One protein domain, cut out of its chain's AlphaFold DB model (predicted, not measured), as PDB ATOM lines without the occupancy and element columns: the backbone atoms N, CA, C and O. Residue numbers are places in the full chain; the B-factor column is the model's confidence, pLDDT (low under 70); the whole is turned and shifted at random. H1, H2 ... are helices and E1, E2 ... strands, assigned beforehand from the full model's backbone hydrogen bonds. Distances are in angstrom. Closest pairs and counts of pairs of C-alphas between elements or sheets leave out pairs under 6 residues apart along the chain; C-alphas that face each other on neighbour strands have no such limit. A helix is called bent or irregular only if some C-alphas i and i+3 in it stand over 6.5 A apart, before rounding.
ATOM      1  N   LEU A  63     283.162 276.907 185.549       96.06
ATOM      2  CA  LEU A  63     284.376 277.451 186.164       96.06
ATOM      3  C   LEU A  63     285.467 276.393 186.311       96.06
ATOM      4  O   LEU A  63     286.649 276.718 186.234       96.06
ATOM      5  N   GLN A  64     285.068 275.138 186.511       93.81
ATOM      6  CA  GLN A  64     285.958 273.984 186.638       93.81
ATOM      7  C   GLN A  64     285.495 272.860 185.692       93.81
ATOM      8  O   GLN A  64     285.008 271.820 186.141       93.81
ATOM      9  N   PRO A  65     285.574 273.076 184.366       92.12
ATOM     10  CA  PRO A  65     284.981 272.173 183.393       92.12
ATOM     11  C   PRO A  65     285.699 270.825 183.342       92.12
ATOM     12  O   PRO A  65     286.918 270.735 183.174       92.12
ATOM     13  N   THR A  66     284.911 269.755 183.409       90.81
ATOM     14  CA  THR A  66     285.364 268.368 183.271       90.81
ATOM     15  C   THR A  66     284.712 267.704 182.055       90.81
ATOM     16  O   THR A  66     283.768 268.234 181.464       90.81
ATOM     17  N   GLY A  67     285.242 266.551 181.632       89.88
ATOM     18  CA  GLY A  67     284.649 265.731 180.569       89.88
ATOM     19  C   GLY A  67     284.353 266.503 179.277       89.88
ATOM     20  O   GLY A  67     285.238 267.136 178.698       89.88
ATOM     21  N   SER A  68     283.095 266.454 178.830       87.81
ATOM     22  CA  SER A  68     282.643 267.102 177.592       87.81
ATOM     23  C   SER A  68     282.783 268.625 177.625       87.81
ATOM     24  O   SER A  68     283.206 269.206 176.626       87.81
ATOM     25  N   LEU A  69     282.538 269.282 178.764       89.06
ATOM     26  CA  LEU A  69     282.695 270.738 178.886       89.06
ATOM     27  C   LEU A  69     284.145 271.168 178.651       89.06
ATOM     28  O   LEU A  69     284.393 272.160 177.969       89.06
ATOM     29  N   ARG A  70     285.116 270.379 179.131       88.00
ATOM     30  CA  ARG A  70     286.546 270.645 178.905       88.00
ATOM     31  C   ARG A  70     286.903 270.620 177.417       88.00
ATOM     32  O   ARG A  70     287.690 271.445 176.965       88.00
ATOM     33  N   SER A  71     286.317 269.706 176.643       88.19
ATOM     34  CA  SER A  71     286.546 269.641 175.190       88.19
ATOM     35  C   SER A  71     285.911 270.802 174.415       88.19
ATOM     36  O   SER A  71     286.295 271.071 173.281       88.19
ATOM     37  N   GLN A  72     284.964 271.512 175.033       91.38
ATOM     38  CA  GLN A  72     284.176 272.576 174.411       91.38
ATOM     39  C   GLN A  72     284.656 273.985 174.777       91.38
ATOM     40  O   GLN A  72     284.033 274.947 174.339       91.38
ATOM     41  N   LEU A  73     285.751 274.138 175.531       89.50
ATOM     42  CA  LEU A  73     286.236 275.431 176.045       89.50
ATOM     43  C   LEU A  73     286.335 276.541 174.989       89.50
ATOM     44  O   LEU A  73     286.033 277.697 175.271       89.50
ATOM     45  N   THR A  74     286.757 276.202 173.771       87.31
ATOM     46  CA  THR A  74     286.924 277.158 172.664       87.31
ATOM     47  C   THR A  74     285.661 277.337 171.822       87.31
ATOM     48  O   THR A  74     285.637 278.175 170.922       87.31
ATOM     49  N   SER A  75     284.603 276.567 172.090       93.62
ATOM     50  CA  SER A  75     283.351 276.644 171.342       93.62
ATOM     51  C   SER A  75     282.562 277.905 171.700       93.62
ATOM     52  O   SER A  75     282.475 278.304 172.863       93.62
ATOM     53  N   ALA A  76     281.924 278.507 170.693       93.19
ATOM     54  CA  ALA A  76     281.043 279.655 170.896       93.19
ATOM     55  C   ALA A  76     279.873 279.323 171.841       93.19
ATOM     56  O   ALA A  76     279.464 280.164 172.639       93.19
ATOM     57  N   GLU A  77     279.369 278.087 171.791       94.88
ATOM     58  CA  GLU A  77     278.292 277.617 172.665       94.88
ATOM     59  C   GLU A  77     278.713 277.613 174.140       94.88
ATOM     60  O   GLU A  77     277.985 278.126 174.991       94.88
ATOM     61  N   PHE A  78     279.899 277.080 174.450       94.75
ATOM     62  CA  PHE A  78     280.430 277.099 175.810       94.75
ATOM     63  C   PHE A  78     280.605 278.533 176.319       94.75
ATOM     64  O   PHE A  78     280.148 278.851 177.415       94.75
ATOM     65  N   GLN A  79     281.201 279.412 175.506       93.31
ATOM     66  CA  GLN A  79     281.423 280.814 175.874       93.31
ATOM     67  C   GLN A  79     280.102 281.562 176.124       93.31
ATOM     68  O   GLN A  79     279.989 282.310 177.097       93.31
ATOM     69  N   ALA A  80     279.075 281.306 175.308       94.69
ATOM     70  CA  ALA A  80     277.742 281.869 175.504       94.69
ATOM     71  C   ALA A  80     277.085 281.371 176.804       94.69
ATOM     72  O   ALA A  80     276.541 282.174 177.565       94.69
ATOM     73  N   LYS A  81     277.167 280.065 177.099       96.69
ATOM     74  CA  LYS A  81     276.618 279.488 178.339       96.69
ATOM     75  C   LYS A  81     277.349 279.998 179.578       96.69
ATOM     76  O   LYS A  81     276.684 280.390 180.536       96.69
ATOM     77  N   LEU A  82     278.681 280.060 179.544       96.44
ATOM     78  CA  LEU A  82     279.483 280.656 180.612       96.44
ATOM     79  C   LEU A  82     279.049 282.104 180.870       96.44
ATOM     80  O   LEU A  82     278.793 282.462 182.016       96.44
ATOM     81  N   GLY A  83     278.909 282.914 179.816       95.75
ATOM     82  CA  GLY A  83     278.453 284.298 179.943       95.75
ATOM     83  C   GLY A  83     277.065 284.420 180.561       95.75
ATOM     84  O   GLY A  83     276.882 285.195 181.498       95.75
ATOM     85  N   ALA A  84     276.109 283.601 180.121       96.88
ATOM     86  CA  ALA A  84     274.764 283.589 180.689       96.88
ATOM     87  C   ALA A  84     274.759 283.189 182.176       96.88
ATOM     88  O   ALA A  84     274.112 283.849 182.993       96.88
ATOM     89  N   LYS A  85     275.497 282.134 182.550       98.06
ATOM     90  CA  LYS A  85     275.568 281.658 183.940       98.06
ATOM     91  C   LYS A  85     276.307 282.640 184.849       98.06
ATOM     92  O   LYS A  85     275.832 282.911 185.951       98.06
ATOM     93  N   LEU A  86     277.410 283.228 184.384       97.81
ATOM     94  CA  LEU A  86     278.156 284.230 185.146       97.81
ATOM     95  C   LEU A  86     277.345 285.521 185.315       97.81
ATOM     96  O   LEU A  86     277.260 286.051 186.421       97.81
ATOM     97  N   GLY A  87     276.680 285.993 184.257       96.88
ATOM     98  CA  GLY A  87     275.786 287.150 184.328       96.88
ATOM     99  C   GLY A  87     274.610 286.928 185.287       96.88
ATOM    100  O   GLY A  87     274.263 287.830 186.059       96.88
ATOM    101  N   HIS A  88     274.034 285.720 185.295       97.38
ATOM    102  CA  HIS A  88     272.999 285.336 186.255       97.38
ATOM    103  C   HIS A  88     273.527 285.366 187.695       97.38
ATOM    104  O   HIS A  88     272.924 286.031 188.536       97.38
ATOM    105  N   TRP A  89     274.681 284.746 187.970       97.88
ATOM    106  CA  TRP A  89     275.332 284.791 189.283       97.88
ATOM    107  C   TRP A  89     275.558 286.225 189.780       97.88
ATOM    108  O   TRP A  89     275.107 286.572 190.870       97.88
ATOM    109  N   LEU A  90     276.187 287.083 188.971       97.19
ATOM    110  CA  LEU A  90     276.492 288.470 189.350       97.19
ATOM    111  C   LEU A  90     275.221 289.296 189.628       97.19
ATOM    112  O   LEU A  90     275.193 290.155 190.516       97.19
ATOM    113  N   THR A  91     274.150 289.032 188.879       95.81
ATOM    114  CA  THR A  91     272.849 289.686 189.082       95.81
ATOM    115  C   THR A  91     272.173 289.201 190.363       95.81
ATOM    116  O   THR A  91     271.678 290.017 191.141       95.81
ATOM    117  N   THR A  92     272.187 287.894 190.623       96.88
ATOM    118  CA  THR A  92     271.616 287.310 191.842       96.88
ATOM    119  C   THR A  92     272.389 287.746 193.085       96.88
ATOM    120  O   THR A  92     271.769 288.142 194.067       96.88
ATOM    121  N   PHE A  93     273.722 287.788 193.020       95.94
ATOM    122  CA  PHE A  93     274.590 288.283 194.093       95.94
ATOM    123  C   PHE A  93     274.248 289.720 194.508       95.94
ATOM    124  O   PHE A  93     274.065 290.011 195.686       95.94
ATOM    125  N   THR A  94     274.092 290.626 193.539       92.06
ATOM    126  CA  THR A  94     273.720 292.017 193.848       92.06
ATOM    127  C   THR A  94     272.260 292.169 194.275       92.06
ATOM    128  O   THR A  94     271.949 293.018 195.109       92.06
ATOM    129  N   THR A  95     271.360 291.326 193.760       93.81
ATOM    130  CA  THR A  95     269.939 291.332 194.145       93.81
ATOM    131  C   THR A  95     269.715 290.792 195.558       93.81
ATOM    132  O   THR A  95     268.837 291.302 196.256       93.81
ATOM    133  N   PHE A  96     270.529 289.830 196.000       94.81
ATOM    134  CA  PHE A  96     270.463 289.233 197.334       94.81
ATOM    135  C   PHE A  96     270.516 290.290 198.442       94.81
ATOM    136  O   PHE A  96     269.679 290.275 199.341       94.81
ATOM    137  N   ARG A  97     271.424 291.271 198.334       92.38
ATOM    138  CA  ARG A  97     271.510 292.382 199.295       92.38
ATOM    139  C   ARG A  97     270.165 293.089 199.469       92.38
ATOM    140  O   ARG A  97     269.677 293.206 200.586       92.38
ATOM    141  N   ARG A  98     269.548 293.506 198.360       90.19
ATOM    142  CA  ARG A  98     268.256 294.205 198.382       90.19
ATOM    143  C   ARG A  98     267.153 293.328 198.971       90.19
ATOM    144  O   ARG A  98     266.318 293.821 199.717       90.19
ATOM    145  N   GLN A  99     267.133 292.040 198.621       91.25
ATOM    146  CA  GLN A  99     266.149 291.094 199.148       91.25
ATOM    147  C   GLN A  99     266.261 290.959 200.666       91.25
ATOM    148  O   GLN A  99     265.242 291.035 201.350       91.25
ATOM    149  N   LEU A 100     267.482 290.831 201.189       91.50
ATOM    150  CA  LEU A 100     267.721 290.743 202.624       91.50
ATOM    151  C   LEU A 100     267.358 292.052 203.343       91.50
ATOM    152  O   LEU A 100     266.680 292.018 204.364       91.50
ATOM    153  N   GLU A 101     267.742 293.204 202.789       90.44
ATOM    154  CA  GLU A 101     267.383 294.523 203.330       90.44
ATOM    155  C   GLU A 101     265.855 294.707 203.403       90.44
ATOM    156  O   GLU A 101     265.330 295.054 204.459       90.44
ATOM    157  N   THR A 102     265.126 294.396 202.323       89.00
ATOM    158  CA  THR A 102     263.651 294.468 202.293       89.00
ATOM    159  C   THR A 102     263.010 293.494 203.280       89.00
ATOM    160  O   THR A 102     262.030 293.836 203.947       89.00
ATOM    161  N   LEU A 103     263.554 292.279 203.391       88.31
ATOM    162  CA  LEU A 103     263.073 291.299 204.353       88.31
ATOM    163  C   LEU A 103     263.196 291.845 205.779       88.31
ATOM    164  O   LEU A 103     262.213 291.841 206.518       88.31
ATOM    165  N   ILE A 104     264.360 292.366 206.153       87.19
ATOM    166  CA  ILE A 104     264.597 292.890 207.500       87.19
ATOM    167  C   ILE A 104     263.777 294.157 207.767       87.19
ATOM    168  O   ILE A 104     263.165 294.267 208.826       87.19
ATOM    169  N   GLU A 105     263.651 295.057 206.792       85.38
ATOM    170  CA  GLU A 105     262.804 296.253 206.907       85.38
ATOM    171  C   GLU A 105     261.326 295.907 207.158       85.38
ATOM    172  O   GLU A 105     260.654 296.553 207.965       85.38
ATOM    173  N   SER A 106     260.819 294.838 206.533       82.50
ATOM    174  CA  SER A 106     259.444 294.365 206.759       82.50
ATOM    175  C   SER A 106     259.215 293.788 208.169       82.50
ATOM    176  O   SER A 106     258.075 293.660 208.628       82.50
ATOM    177  N   ASN A 107     260.294 293.497 208.900       76.12
ATOM    178  CA  ASN A 107     260.295 292.905 210.230       76.12
ATOM    179  C   ASN A 107     260.628 293.960 211.300       76.12
ATOM    180  O   ASN A 107     261.745 294.045 211.805       76.12
ATOM    181  N   ARG A 108     259.615 294.774 211.648       63.47
ATOM    182  CA  ARG A 108     259.684 295.838 212.674       63.47
ATOM    183  C   ARG A 108     260.449 295.381 213.925       63.47
ATOM    184  O   ARG A 108     260.055 294.404 214.556       63.47
ATOM    185  N   GLY A 109     261.471 296.142 214.319       58.53
ATOM    186  CA  GLY A 109     262.254 295.898 215.538       58.53
ATOM    187  C   GLY A 109     263.700 295.462 215.305       58.53
ATOM    188  O   GLY A 109     264.457 295.427 216.268       58.53
ATOM    189  N   VAL A 110     264.104 295.199 214.057       61.91
ATOM    190  CA  VAL A 110     265.503 294.911 213.709       61.91
ATOM    191  C   VAL A 110     266.164 296.112 213.044       61.91
ATOM    192  O   VAL A 110     265.581 296.789 212.194       61.91
ATOM    193  N   LEU A 111     267.396 296.403 213.463       67.81
ATOM    194  CA  LEU A 111     268.183 297.512 212.942       67.81
ATOM    195  C   LEU A 111     268.733 297.142 211.561       67.81
ATOM    196  O   LEU A 111     269.795 296.538 211.449       67.81
ATOM    197  N   LEU A 112     268.054 297.589 210.502       83.62
ATOM    198  CA  LEU A 112     268.561 297.543 209.121       83.62
ATOM    199  C   LEU A 112     270.001 298.094 209.004       83.62
ATOM    200  O   LEU A 112     270.782 297.665 208.156       83.62
ATOM    201  N   THR A 113     270.372 299.006 209.907       85.69
ATOM    202  CA  THR A 113     271.731 299.519 210.086       85.69
ATOM    203  C   THR A 113     272.785 298.419 210.235       85.69
ATOM    204  O   THR A 113     273.841 298.535 209.619       85.69
ATOM    205  N   GLU A 114     272.523 297.345 210.983       87.25
ATOM    206  CA  GLU A 114     273.502 296.264 211.168       87.25
ATOM    207  C   GLU A 114     273.719 295.466 209.881       87.25
ATOM    208  O   GLU A 114     274.858 295.207 209.490       87.25
ATOM    209  N   VAL A 115     272.652 295.175 209.134       90.31
ATOM    210  CA  VAL A 115     272.755 294.537 207.810       90.31
ATOM    211  C   VAL A 115     273.567 295.413 206.850       90.31
ATOM    212  O   VAL A 115     274.472 294.922 206.171       90.31
ATOM    213  N   HIS A 116     273.309 296.724 206.832       92.44
ATOM    214  CA  HIS A 116     274.094 297.673 206.040       92.44
ATOM    215  C   HIS A 116     275.570 297.695 206.451       92.44
ATOM    216  O   HIS A 116     276.446 297.667 205.581       92.44
ATOM    217  N   ASN A 117     275.853 297.721 207.755       93.25
ATOM    218  CA  ASN A 117     277.212 297.703 208.293       93.25
ATOM    219  C   ASN A 117     277.941 296.412 207.912       93.25
ATOM    220  O   ASN A 117     279.101 296.469 207.504       93.25
ATOM    221  N   ASN A 118     277.254 295.271 207.969       94.12
ATOM    222  CA  ASN A 118     277.783 293.976 207.562       94.12
ATOM    223  C   ASN A 118     278.179 293.970 206.082       94.12
ATOM    224  O   ASN A 118     279.320 293.638 205.766       94.12
ATOM    225  N   PHE A 119     277.309 294.434 205.178       95.56
ATOM    226  CA  PHE A 119     277.666 294.566 203.761       95.56
ATOM    227  C   PHE A 119     278.807 295.562 203.524       95.56
ATOM    228  O   PHE A 119     279.705 295.288 202.727       95.56
ATOM    229  N   ALA A 120     278.795 296.713 204.201       95.69
ATOM    230  CA  ALA A 120     279.822 297.741 204.041       95.69
ATOM    231  C   ALA A 120     281.199 297.266 204.523       95.69
ATOM    232  O   ALA A 120     282.205 297.513 203.856       95.69
ATOM    233  N   ARG A 121     281.238 296.566 205.661       96.50
ATOM    234  CA  ARG A 121     282.438 295.920 206.199       96.50
ATOM    235  C   ARG A 121     282.932 294.841 205.243       96.50
ATOM    236  O   ARG A 121     284.079 294.895 204.821       96.50
ATOM    237  N   SER A 122     282.049 293.956 204.790       96.50
ATOM    238  CA  SER A 122     282.434 292.890 203.870       96.50
ATOM    239  C   SER A 122     282.965 293.398 202.533       96.50
ATOM    240  O   SER A 122     283.945 292.875 202.014       96.50
ATOM    241  N   HIS A 123     282.373 294.466 201.995       96.12
ATOM    242  CA  HIS A 123     282.872 295.135 200.795       96.12
ATOM    243  C   HIS A 123     284.254 295.776 200.998       96.12
ATOM    244  O   HIS A 123     285.005 295.954 200.041       96.12
ATOM    245  N   ARG A 124     284.594 296.173 202.225       96.06
ATOM    246  CA  ARG A 124     285.898 296.758 202.542       96.06
ATOM    247  C   ARG A 124     286.966 295.686 202.736       96.06
ATOM    248  O   ARG A 124     288.069 295.870 202.229       96.06
ATOM    249  N   ASP A 125     286.615 294.606 203.427       94.19
ATOM    250  CA  ASP A 125     287.593 293.712 204.047       94.19
ATOM    251  C   ASP A 125     287.767 292.378 203.293       94.19
ATOM    252  O   ASP A 125     288.814 291.747 203.419       94.19
ATOM    253  N   HIS A 126     286.794 291.951 202.474       96.94
ATOM    254  CA  HIS A 126     286.865 290.685 201.729       96.94
ATOM    255  C   HIS A 126     287.168 290.906 200.239       96.94
ATOM    256  O   HIS A 126     286.341 291.437 199.489       96.94
ATOM    257  N   ALA A 127     288.343 290.445 199.797       97.56
ATOM    258  CA  ALA A 127     288.859 290.646 198.442       97.56
ATOM    259  C   ALA A 127     287.961 290.027 197.357       97.56
ATOM    260  O   ALA A 127     287.661 290.679 196.355       97.56
ATOM    261  N   GLU A 128     287.485 288.801 197.565       98.12
ATOM    262  CA  GLU A 128     286.644 288.041 196.635       98.12
ATOM    263  C   GLU A 128     285.215 288.577 196.568       98.12
ATOM    264  O   GLU A 128     284.625 288.676 195.487       98.12
ATOM    265  N   PHE A 129     284.661 288.959 197.721       97.94
ATOM    266  CA  PHE A 129     283.346 289.590 197.794       97.94
ATOM    267  C   PHE A 129     283.354 290.919 197.039       97.94
ATOM    268  O   PHE A 129     282.482 291.173 196.201       97.94
ATOM    269  N   ARG A 130     284.383 291.743 197.276       97.44
ATOM    270  CA  ARG A 130     284.560 293.001 196.559       97.44
ATOM    271  C   ARG A 130     284.801 292.781 195.071       97.44
ATOM    272  O   ARG A 130     284.158 293.442 194.265       97.44
ATOM    273  N   LEU A 131     285.658 291.835 194.691       97.62
ATOM    274  CA  LEU A 131     285.897 291.523 193.282       97.62
ATOM    275  C   LEU A 131     284.607 291.091 192.580       97.62
ATOM    276  O   LEU A 131     284.340 291.558 191.480       97.62
ATOM    277  N   THR A 132     283.765 290.276 193.221       97.62
ATOM    278  CA  THR A 132     282.454 289.884 192.671       97.62
ATOM    279  C   THR A 132     281.548 291.099 192.456       97.62
ATOM    280  O   THR A 132     280.912 291.223 191.405       97.62
ATOM    281  N   TRP A 133     281.516 292.029 193.416       96.00
ATOM    282  CA  TRP A 133     280.779 293.289 193.285       96.00
ATOM    283  C   TRP A 133     281.292 294.128 192.108       96.00
ATOM    284  O   TRP A 133     280.516 294.587 191.267       96.00
ATOM    285  N   GLU A 134     282.609 294.272 191.994       95.38
ATOM    286  CA  GLU A 134     283.224 295.055 190.929       95.38
ATOM    287  C   GLU A 134     283.122 294.372 189.557       95.38
ATOM    288  O   GLU A 134     282.926 295.049 188.552       95.38
ATOM    289  N   MET A 135     283.128 293.039 189.482       96.00
ATOM    290  CA  MET A 135     282.801 292.297 188.257       96.00
ATOM    291  C   MET A 135     281.382 292.605 187.780       96.00
ATOM    292  O   MET A 135     281.161 292.766 186.578       96.00
ATOM    293  N   ARG A 136     280.416 292.742 188.697       95.00
ATOM    294  CA  ARG A 136     279.059 293.163 188.332       95.00
ATOM    295  C   ARG A 136     279.035 294.599 187.809       95.00
ATOM    296  O   ARG A 136     278.378 294.840 186.795       95.00
ATOM    297  N   ASN A 137     279.746 295.523 188.457       92.69
ATOM    298  CA  ASN A 137     279.884 296.904 187.973       92.69
ATOM    299  C   ASN A 137     280.543 296.945 186.586       92.69
ATOM    300  O   ASN A 137     280.100 297.677 185.701       92.69
ATOM    301  N   PHE A 138     281.576 296.130 186.369       93.19
ATOM    302  CA  PHE A 138     282.245 296.005 185.080       93.19
ATOM    303  C   PHE A 138     281.287 295.506 184.001       93.19
ATOM    304  O   PHE A 138     281.205 296.111 182.940       93.19
ATOM    305  N   GLU A 139     280.505 294.463 184.281       93.38
ATOM    306  CA  GLU A 139     279.499 293.929 183.354       93.38
ATOM    307  C   GLU A 139     278.456 294.985 182.942       93.38
ATOM    308  O   GLU A 139     277.958 294.959 181.823       93.38
ATOM    309  N   GLN A 140     278.123 295.940 183.816       90.00
ATOM    310  CA  GLN A 140     277.169 297.011 183.497       90.00
ATOM    311  C   GLN A 140     277.744 298.105 182.590       90.00
ATOM    312  O   GLN A 140     276.981 298.772 181.889       90.00
ATOM    313  N   HIS A 141     279.059 298.324 182.619       88.62
ATOM    314  CA  HIS A 141     279.689 299.490 181.989       88.62
ATOM    315  C   HIS A 141     280.673 299.141 180.865       88.62
ATOM    316  O   HIS A 141     280.852 299.940 179.949       88.62
ATOM    317  N   PHE A 142     281.278 297.955 180.909       87.12
ATOM    318  CA  PHE A 142     282.294 297.467 179.972       87.12
ATOM    319  C   PHE A 142     282.061 296.002 179.545       87.12
ATOM    320  O   PHE A 142     283.025 295.221 179.506       87.12
ATOM    321  N   PRO A 143     280.812 295.597 179.232       88.06
ATOM    322  CA  PRO A 143     280.496 294.206 178.940       88.06
ATOM    323  C   PRO A 143     281.266 293.665 177.721       88.06
ATOM    324  O   PRO A 143     281.658 294.434 176.838       88.06
ATOM    325  N   PRO A 144     281.424 292.336 177.606       91.56
ATOM    326  CA  PRO A 144     281.127 291.325 178.626       91.56
ATOM    327  C   PRO A 144     282.332 291.062 179.542       91.56
ATOM    328  O   PRO A 144     283.476 291.050 179.090       91.56
ATOM    329  N   VAL A 145     282.092 290.754 180.814       93.69
ATOM    330  CA  VAL A 145     283.112 290.377 181.806       93.69
ATOM    331  C   VAL A 145     283.810 289.064 181.435       93.69
ATOM    332  O   VAL A 145     284.968 288.855 181.785       93.69
ATOM    333  N   THR A 146     283.160 288.197 180.647       94.56
ATOM    334  CA  THR A 146     283.738 286.924 180.183       94.56
ATOM    335  C   THR A 146     284.999 287.091 179.345       94.56
ATOM    336  O   THR A 146     285.840 286.199 179.337       94.56
ATOM    337  N   ARG A 147     285.199 288.244 178.690       94.12
ATOM    338  CA  ARG A 147     286.425 288.521 177.916       94.12
ATOM    339  C   ARG A 147     287.676 288.697 178.780       94.12
ATOM    340  O   ARG A 147     288.780 288.761 178.239       94.12
ATOM    341  N   LEU A 148     287.489 288.838 180.091       94.94
ATOM    342  CA  LEU A 148     288.546 288.885 181.096       94.94
ATOM    343  C   LEU A 148     288.818 287.504 181.702       94.94
ATOM    344  O   LEU A 148     289.694 287.380 182.552       94.94
ATOM    345  N   ILE A 149     288.066 286.476 181.302       95.88
ATOM    346  CA  ILE A 149     288.216 285.127 181.831       95.88
ATOM    347  C   ILE A 149     289.175 284.340 180.946       95.88
ATOM    348  O   ILE A 149     288.970 284.204 179.739       95.88
ATOM    349  N   ARG A 150     290.216 283.790 181.566       94.19
ATOM    350  CA  ARG A 150     291.165 282.868 180.942       94.19
ATOM    351  C   ARG A 150     291.034 281.488 181.573       94.19
ATOM    352  O   ARG A 150     290.846 281.372 182.779       94.19
ATOM    353  N   PHE A 151     291.166 280.444 180.768       94.50
ATOM    354  CA  PHE A 151     291.252 279.078 181.273       94.50
ATOM    355  C   PHE A 151     292.714 278.660 181.346       94.50
ATOM    356  O   PHE A 151     293.458 278.836 180.380       94.50
ATOM    357  N   ALA A 152     293.120 278.103 182.481       92.62
ATOM    358  CA  ALA A 152     294.447 277.534 182.661       92.62
ATOM    359  C   ALA A 152     294.343 276.112 183.207       92.62
ATOM    360  O   ALA A 152     293.378 275.760 183.888       92.62
ATOM    361  N   SER A 153     295.333 275.290 182.859       86.56
ATOM    362  CA  SER A 153     295.482 273.951 183.412       86.56
ATOM    363  C   SER A 153     296.501 274.005 184.543       86.56
ATOM    364  O   SER A 153     297.666 274.300 184.294       86.56
ATOM    365  N   GLU A 154     296.080 273.664 185.752       77.50
ATOM    366  CA  GLU A 154     296.940 273.516 186.928       77.50
ATOM    367  C   GLU A 154     296.752 272.103 187.464       77.50
ATOM    368  O   GLU A 154     295.622 271.651 187.572       77.50
ATOM    369  N   GLU A 155     297.831 271.369 187.742       77.31
ATOM    370  CA  GLU A 155     297.750 270.062 188.424       77.31
ATOM    371  C   GLU A 155     296.747 269.061 187.794       77.31
ATOM    372  O   GLU A 155     296.109 268.258 188.468       77.31
ATOM    373  N   GLY A 156     296.566 269.114 186.469       80.44
ATOM    374  CA  GLY A 156     295.640 268.245 185.729       80.44
ATOM    375  C   GLY A 156     294.168 268.688 185.716       80.44
ATOM    376  O   GLY A 156     293.387 268.150 184.915       80.44
ATOM    377  N   ARG A 157     293.791 269.704 186.504       88.44
ATOM    378  CA  ARG A 157     292.478 270.372 186.453       88.44
ATOM    379  C   ARG A 157     292.522 271.599 185.543       88.44
ATOM    380  O   ARG A 157     293.545 272.264 185.426       88.44
ATOM    381  N   VAL A 158     291.401 271.901 184.890       92.62
ATOM    382  CA  VAL A 158     291.216 273.167 184.168       92.62
ATOM    383  C   VAL A 158     290.339 274.074 185.016       92.62
ATOM    384  O   VAL A 158     289.266 273.649 185.438       92.62
ATOM    385  N   ALA A 159     290.786 275.306 185.242       95.06
ATOM    386  CA  ALA A 159     290.054 276.303 186.011       95.06
ATOM    387  C   ALA A 159     289.967 277.639 185.260       95.06
ATOM    388  O   ALA A 159     290.836 277.985 184.452       95.06
ATOM    389  N   ALA A 160     288.881 278.363 185.514       96.38
ATOM    390  CA  ALA A 160     288.650 279.717 185.040       96.38
ATOM    391  C   ALA A 160     289.295 280.735 185.988       96.38
ATOM    392  O   ALA A 160     289.082 280.686 187.200       96.38
ATOM    393  N   PHE A 161     290.015 281.698 185.423       97.44
ATOM    394  CA  PHE A 161     290.684 282.774 186.143       97.44
ATOM    395  C   PHE A 161     290.262 284.126 185.581       97.44
ATOM    396  O   PHE A 161     290.162 284.288 184.366       97.44
ATOM    397  N   VAL A 162     290.060 285.104 186.455       97.44
ATOM    398  CA  VAL A 162     289.904 286.510 186.072       97.44
ATOM    399  C   VAL A 162     291.291 287.106 185.842       97.44
ATOM    400  O   VAL A 162     292.143 287.003 186.716       97.44
ATOM    401  N   ASP A 163     291.520 287.745 184.697       97.31
ATOM    402  CA  ASP A 163     292.703 288.580 184.453       97.31
ATOM    403  C   ASP A 163     292.544 289.921 185.184       97.31
ATOM    404  O   ASP A 163     291.938 290.873 184.674       97.31
ATOM    405  N   LEU A 164     293.063 289.980 186.414       97.06
ATOM    406  CA  LEU A 164     292.951 291.152 187.285       97.06
ATOM    407  C   LEU A 164     293.700 292.352 186.709       97.06
ATOM    408  O   LEU A 164     293.215 293.481 186.774       97.06
ATOM    409  N   SER A 165     294.867 292.103 186.114       95.19
ATOM    410  CA  SER A 165     295.717 293.158 185.556       95.19
ATOM    411  C   SER A 165     294.982 293.905 184.449       95.19
ATOM    412  O   SER A 165     294.890 295.136 184.470       95.19
ATOM    413  N   ARG A 166     294.387 293.155 183.515       95.00
ATOM    414  CA  ARG A 166     293.577 293.717 182.435       95.00
ATOM    415  C   ARG A 166     292.302 294.371 182.960       95.00
ATOM    416  O   ARG A 166     291.986 295.483 182.543       95.00
ATOM    417  N   MET A 167     291.596 293.721 183.886       94.31
ATOM    418  CA  MET A 167     290.357 294.251 184.461       94.31
ATOM    419  C   MET A 167     290.566 295.629 185.098       94.31
ATOM    420  O   MET A 167     289.838 296.571 184.780       94.31
ATOM    421  N   PHE A 168     291.585 295.773 185.952       94.69
ATOM    422  CA  PHE A 168     291.876 297.042 186.616       94.69
ATOM    423  C   PHE A 168     292.389 298.103 185.643       94.69
ATOM    424  O   PHE A 168     291.974 299.257 185.746       94.69
ATOM    425  N   ALA A 169     293.233 297.736 184.672       92.69
ATOM    426  CA  ALA A 169     293.703 298.673 183.652       92.69
ATOM    427  C   ALA A 169     292.535 299.281 182.859       92.69
ATOM    428  O   ALA A 169     292.450 300.502 182.704       92.69
ATOM    429  N   GLU A 170     291.598 298.445 182.411       93.31
ATOM    430  CA  GLU A 170     290.437 298.895 181.649       93.31
ATOM    431  C   GLU A 170     289.456 299.710 182.505       93.31
ATOM    432  O   GLU A 170     289.012 300.783 182.088       93.31
ATOM    433  N   ALA A 171     289.159 299.256 183.725       90.62
ATOM    434  CA  ALA A 171     288.241 299.954 184.619       90.62
ATOM    435  C   ALA A 171     288.748 301.351 185.022       90.62
ATOM    436  O   ALA A 171     287.982 302.322 185.033       90.62
ATOM    437  N   LEU A 172     290.049 301.478 185.312       90.88
ATOM    438  CA  LEU A 172     290.674 302.747 185.699       90.88
ATOM    439  C   LEU A 172     290.827 303.718 184.522       90.88
ATOM    440  O   LEU A 172     290.860 304.930 184.757       90.88
ATOM    441  N   ALA A 173     290.917 303.215 183.288       89.00
ATOM    442  CA  ALA A 173     290.931 304.039 182.081       89.00
ATOM    443  C   ALA A 173     289.525 304.529 181.696       89.00
ATOM    444  O   ALA A 173     289.370 305.661 181.242       89.00
ATOM    445  N   GLY A 174     288.503 303.688 181.884       78.12
ATOM    446  CA  GLY A 174     287.161 303.931 181.359       78.12
ATOM    447  C   GLY A 174     286.204 304.707 182.270       78.12
ATOM    448  O   GLY A 174     285.252 305.293 181.758       78.12
ATOM    449  N   ASN A 175     286.388 304.716 183.601       69.75
ATOM    450  CA  ASN A 175     285.368 305.264 184.511       69.75
ATOM    451  C   ASN A 175     285.929 306.113 185.666       69.75
ATOM    452  O   ASN A 175     286.145 305.632 186.781       69.75
ATOM    453  N   ALA A 176     286.082 307.420 185.429       71.00
ATOM    454  CA  ALA A 176     286.542 308.363 186.451       71.00
ATOM    455  C   ALA A 176     285.636 308.397 187.700       71.00
ATOM    456  O   ALA A 176     286.138 308.549 188.812       71.00
ATOM    457  N   ARG A 177     284.316 308.199 187.538       80.25
ATOM    458  CA  ARG A 177     283.330 308.277 188.633       80.25
ATOM    459  C   ARG A 177     283.522 307.182 189.683       80.25
ATOM    460  O   ARG A 177     283.298 307.430 190.863       80.25
ATOM    461  N   HIS A 178     283.950 305.996 189.264       84.75
ATOM    462  CA  HIS A 178     284.125 304.835 190.143       84.75
ATOM    463  C   HIS A 178     285.601 304.530 190.433       84.75
ATOM    464  O   HIS A 178     285.923 303.512 191.040       84.75
ATOM    465  N   ARG A 179     286.523 305.419 190.038       89.12
ATOM    466  CA  ARG A 179     287.971 305.192 190.144       89.12
ATOM    467  C   ARG A 179     288.424 304.838 191.562       89.12
ATOM    468  O   ARG A 179     289.241 303.941 191.725       89.12
ATOM    469  N   SER A 180     287.895 305.505 192.587       91.00
ATOM    470  CA  SER A 180     288.239 305.217 193.989       91.00
ATOM    471  C   SER A 180     287.807 303.815 194.431       91.00
ATOM    472  O   SER A 180     288.523 303.160 195.187       91.00
ATOM    473  N   GLN A 181     286.666 303.331 193.933       91.69
ATOM    474  CA  GLN A 181     286.148 301.992 194.217       91.69
ATOM    475  C   GLN A 181     287.044 300.929 193.572       91.69
ATOM    476  O   GLN A 181     287.481 300.004 194.257       91.69
ATOM    477  N   TRP A 182     287.438 301.152 192.317       93.75
ATOM    478  CA  TRP A 182     288.378 300.300 191.591       93.75
ATOM    479  C   TRP A 182     289.770 300.251 192.219       93.75
ATOM    480  O   TRP A 182     290.310 299.163 192.401       93.75
ATOM    481  N   LEU A 183     290.329 301.397 192.620       94.94
ATOM    482  CA  LEU A 183     291.634 301.455 193.289       94.94
ATOM    483  C   LEU A 183     291.632 300.687 194.610       94.94
ATOM    484  O   LEU A 183     292.568 299.947 194.900       94.94
ATOM    485  N   ALA A 184     290.574 300.824 195.407       95.19
ATOM    486  CA  ALA A 184     290.487 300.097 196.664       95.19
ATOM    487  C   ALA A 184     290.166 298.600 196.465       95.19
ATOM    488  O   ALA A 184     290.516 297.804 197.327       95.19
ATOM    489  N   CYS A 185     289.581 298.189 195.331       96.56
ATOM    490  CA  CYS A 185     289.526 296.774 194.952       96.56
ATOM    491  C   CYS A 185     290.905 296.250 194.552       96.56
ATOM    492  O   CYS A 185     291.327 295.210 195.045       96.56
ATOM    493  N   GLN A 186     291.632 296.992 193.716       96.50
ATOM    494  CA  GLN A 186     292.990 296.646 193.299       96.50
ATOM    495  C   GLN A 186     293.941 296.508 194.494       96.50
ATOM    496  O   GLN A 186     294.775 295.610 194.508       96.50
ATOM    497  N   ALA A 187     293.789 297.355 195.516       96.88
ATOM    498  CA  ALA A 187     294.593 297.292 196.733       96.88
ATOM    499  C   ALA A 187     294.445 295.959 197.493       96.88
ATOM    500  O   ALA A 187     295.435 295.464 198.023       96.88
ATOM    501  N   LEU A 188     293.247 295.358 197.513       97.06
ATOM    502  CA  LEU A 188     293.019 294.049 198.149       97.06
ATOM    503  C   LEU A 188     293.666 292.889 197.379       97.06
ATOM    504  O   LEU A 188     293.902 291.835 197.954       97.06
ATOM    505  N   TRP A 189     293.966 293.094 196.096       97.19
ATOM    506  CA  TRP A 189     294.587 292.110 195.208       97.19
ATOM    507  C   TRP A 189     296.043 292.469 194.874       97.19
ATOM    508  O   TRP A 189     296.582 292.048 193.849       97.19
ATOM    509  N   ALA A 190     296.699 293.270 195.717       94.00
ATOM    510  CA  ALA A 190     298.086 293.662 195.507       94.00
ATOM    511  C   ALA A 190     299.001 292.426 195.423       94.00
ATOM    512  O   ALA A 190     298.988 291.567 196.298       94.00
ATOM    513  N   GLY A 191     299.803 292.345 194.358       93.00
ATOM    514  CA  GLY A 191     300.688 291.203 194.104       93.00
ATOM    515  C   GLY A 191     300.038 290.033 193.357       93.00
ATOM    516  O   GLY A 191     300.752 289.109 192.976       93.00
ATOM    517  N   HIS A 192     298.732 290.086 193.081       95.25
ATOM    518  CA  HIS A 192     298.027 289.076 192.294       95.25
ATOM    519  C   HIS A 192     297.801 289.550 190.854       95.25
ATOM    520  O   HIS A 192     297.355 290.671 190.609       95.25
ATOM    521  N   THR A 193     298.086 288.680 189.884       94.69
ATOM    522  CA  THR A 193     297.815 288.928 188.457       94.69
ATOM    523  C   THR A 193     296.481 288.352 188.002       94.69
ATOM    524  O   THR A 193     295.915 288.809 187.007       94.69
ATOM    525  N   ASP A 194     295.976 287.371 188.738       95.50
ATOM    526  CA  ASP A 194     294.759 286.633 188.453       95.50
ATOM    527  C   ASP A 194     294.062 286.179 189.738       95.50
ATOM    528  O   ASP A 194     294.643 286.188 190.824       95.50
ATOM    529  N   ALA A 195     292.790 285.814 189.594       96.94
ATOM    530  CA  ALA A 195     291.990 285.214 190.652       96.94
ATOM    531  C   ALA A 195     291.223 284.009 190.105       96.94
ATOM    532  O   ALA A 195     290.528 284.133 189.093       96.94
ATOM    533  N   GLU A 196     291.311 282.856 190.773       96.94
ATOM    534  CA  GLU A 196     290.507 281.687 190.408       96.94
ATOM    535  C   GLU A 196     289.021 281.984 190.645       96.94
ATOM    536  O   GLU A 196     288.571 282.203 191.773       96.94
ATOM    537  N   LEU A 197     288.224 281.954 189.578       97.06
ATOM    538  CA  LEU A 197     286.838 282.410 189.619       97.06
ATOM    539  C   LEU A 197     285.957 281.508 190.498       97.06
ATOM    540  O   LEU A 197     285.033 282.003 191.137       97.06
ATOM    541  N   ALA A 198     286.254 280.208 190.588       96.94
ATOM    542  CA  ALA A 198     285.538 279.301 191.490       96.94
ATOM    543  C   ALA A 198     285.740 279.679 192.969       96.94
ATOM    544  O   ALA A 198     284.777 279.676 193.739       96.94
ATOM    545  N   VAL A 199     286.963 280.068 193.344       97.00
ATOM    546  CA  VAL A 199     287.302 280.541 194.696       97.00
ATOM    547  C   VAL A 199     286.631 281.881 194.977       97.00
ATOM    548  O   VAL A 199     286.021 282.047 196.034       97.00
ATOM    549  N   VAL A 200     286.666 282.806 194.013       98.12
ATOM    550  CA  VAL A 200     286.019 284.121 194.129       98.12
ATOM    551  C   VAL A 200     284.513 283.975 194.358       98.12
ATOM    552  O   VAL A 200     283.971 284.517 195.321       98.12
ATOM    553  N   VAL A 201     283.841 283.184 193.515       98.06
ATOM    554  CA  VAL A 201     282.398 282.915 193.611       98.06
ATOM    555  C   VAL A 201     282.047 282.243 194.936       98.06
ATOM    556  O   VAL A 201     281.077 282.629 195.588       98.06
ATOM    557  N   HIS A 202     282.826 281.242 195.356       97.75
ATOM    558  CA  HIS A 202     282.557 280.536 196.603       97.75
ATOM    559  C   HIS A 202     282.748 281.428 197.832       97.75
ATOM    560  O   HIS A 202     281.879 281.440 198.699       97.75
ATOM    561  N   SER A 203     283.826 282.206 197.886       97.88
ATOM    562  CA  SER A 203     284.115 283.091 199.016       97.88
ATOM    563  C   SER A 203     283.089 284.220 199.117       97.88
ATOM    564  O   SER A 203     282.588 284.508 200.201       97.88
ATOM    565  N   ALA A 204     282.682 284.806 197.985       97.75
ATOM    566  CA  ALA A 204     281.611 285.798 197.957       97.75
ATOM    567  C   ALA A 204     280.268 285.220 198.439       97.75
ATOM    568  O   ALA A 204     279.547 285.885 199.183       97.75
ATOM    569  N   TYR A 205     279.956 283.972 198.068       97.38
ATOM    570  CA  TYR A 205     278.798 283.248 198.596       97.38
ATOM    571  C   TYR A 205     278.870 283.063 200.119       97.38
ATOM    572  O   TYR A 205     277.896 283.380 200.793       97.38
ATOM    573  N   LEU A 206     280.002 282.602 200.662       97.12
ATOM    574  CA  LEU A 206     280.164 282.389 202.109       97.12
ATOM    575  C   LEU A 206     279.993 283.690 202.903       97.12
ATOM    576  O   LEU A 206     279.389 283.702 203.974       97.12
ATOM    577  N   VAL A 207     280.466 284.811 202.354       97.25
ATOM    578  CA  VAL A 207     280.226 286.132 202.945       97.25
ATOM    579  C   VAL A 207     278.732 286.469 202.939       97.25
ATOM    580  O   VAL A 207     278.203 286.884 203.968       97.25
ATOM    581  N   CYS A 208     278.019 286.258 201.828       96.69
ATOM    582  CA  CYS A 208     276.561 286.438 201.784       96.69
ATOM    583  C   CYS A 208     275.826 285.531 202.780       96.69
ATOM    584  O   CYS A 208     274.901 285.991 203.447       96.69
ATOM    585  N   GLU A 209     276.242 284.273 202.904       96.00
ATOM    586  CA  GLU A 209     275.696 283.309 203.861       96.00
ATOM    587  C   GLU A 209     275.911 283.767 205.306       96.00
ATOM    588  O   GLU A 209     274.974 283.737 206.100       96.00
ATOM    589  N   THR A 210     277.094 284.291 205.623       96.31
ATOM    590  CA  THR A 210     277.410 284.846 206.947       96.31
ATOM    591  C   THR A 210     276.548 286.068 207.265       96.31
ATOM    592  O   THR A 210     276.010 286.185 208.365       96.31
ATOM    593  N   ILE A 211     276.361 286.973 206.297       95.25
ATOM    594  CA  ILE A 211     275.496 288.152 206.467       95.25
ATOM    595  C   ILE A 211     274.031 287.727 206.643       95.25
ATOM    596  O   ILE A 211     273.338 288.272 207.503       95.25
ATOM    597  N   ASN A 212     273.564 286.742 205.869       94.75
ATOM    598  CA  ASN A 212     272.229 286.164 206.029       94.75
ATOM    599  C   ASN A 212     272.052 285.559 207.426       94.75
ATOM    600  O   ASN A 212     271.053 285.820 208.085       94.75
ATOM    601  N   ALA A 213     273.028 284.773 207.884       94.62
ATOM    602  CA  ALA A 213     272.996 284.133 209.189       94.62
ATOM    603  C   ALA A 213     272.917 285.162 210.322       94.62
ATOM    604  O   ALA A 213     272.070 285.027 211.201       94.62
ATOM    605  N   ALA A 214     273.717 286.231 210.260       93.06
ATOM    606  CA  ALA A 214     273.640 287.334 211.217       93.06
ATOM    607  C   ALA A 214     272.249 287.999 211.218       93.06
ATOM    608  O   ALA A 214     271.657 288.201 212.272       93.06
ATOM    609  N   ALA A 215     271.675 288.251 210.039       91.81
ATOM    610  CA  ALA A 215     270.344 288.845 209.929       91.81
ATOM    611  C   ALA A 215     269.229 287.928 210.478       91.81
ATOM    612  O   ALA A 215     268.302 288.404 211.131       91.81
ATOM    613  N   VAL A 216     269.322 286.612 210.247       92.38
ATOM    614  CA  VAL A 216     268.416 285.615 210.847       92.38
ATOM    615  C   VAL A 216     268.594 285.577 212.363       92.38
ATOM    616  O   VAL A 216     267.609 285.511 213.095       92.38
TER     617      VAL A 216
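This is residues 63 to 216 of the 300 residues of an uncharacterized protein of Micrococcales bacterium 73-13 (UniProt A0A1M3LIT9). A small antiparallel sheet, E1 E2 E3 in that order, stands near one end of an only just elongated body of helices; H8 runs from the sheet toward the other end, where it makes an up-and-down bundle with H3 and the later part of the long helix H2, each running against the one before it in the chain. H4 crosses H2 and H8 in the middle, the helical hairpin of H6 and H7 packs on H4 through H7, and short H1 lies out beyond the sheet end of H2. The printed part has 154 residues, in the order H1 H2 H3 H4 H5 E1 E2 H6 H7 E3 H8, and is mostly helix. It is compact, with a radius of gyration of the C-alphas of 16.8 A, and spans 54 by 36 by 27 A.

Begin at the hairpin of E1, residues 149 to 154, and E2, residues 157 to 163: N 150 and O 161 are within hydrogen-bond range at 2.8 A. Edge strand E3, residues 194 to 196, is antiparallel to E2, with N 162 and O 195 2.8 A apart. H8, residues 197 to 216, only grazes the sheet with its residues 197 to 200. The hub is H4, residues 127 to 141; it touches H8 about perpendicular at 75 degrees, closest at the C-alphas of Phe 129 and Ala 204, 4.2 A. H2, residues 76 to 106, touches H4 with residues 87 to 94 alone, closest at C-alphas 90 and 136, 5.4 A. H3, residues 112 to 125, touches H8 at a shallow tilt of 25 degrees, opposite ways, closest at C-alphas 118 and 211, 6.4 A. H7, residues 176 to 188, touches H4, closest at C-alphas 127 and 188, 5.4 A; it is irregular, with C-alphas 177 and 180 7.9 A apart. H6, residues 164 to 174, forms a helical hairpin with H7 at a shallow tilt of 19 degrees, and H4, H6 and H7 are a second bundle, a group of three helices. H5, residues 145 to 148, touches H2, closest at C-alphas 146 and 83, 5.9 A. H1, residues 67 to 71, touches no helix. Every O i to N i+4 pair is within hydrogen-bond range in H1, H3, H4, H6 and H8, against 25 of 27 in H2 and 6 of 9 in H7; H5 is too short for such a pair.

Find C-alpha 76 at (281.043, 279.655, 170.896); H2 runs 44.4 A from there, with a kink of 27 degrees near residue 94. H8 covers 28.3 A and ends at C-alpha 216, (268.416, 285.615, 210.847). H4 measures 20.8 A, H3 20.1 A, H7 19.6 A and E2 18.3 A.

The C-alphas farthest apart are those of Ser 71 and Gly 109, 53.9 A. The printed part has no cut, and its links are tight. Residues 108 to 111 and residue 175 have pLDDT under 70.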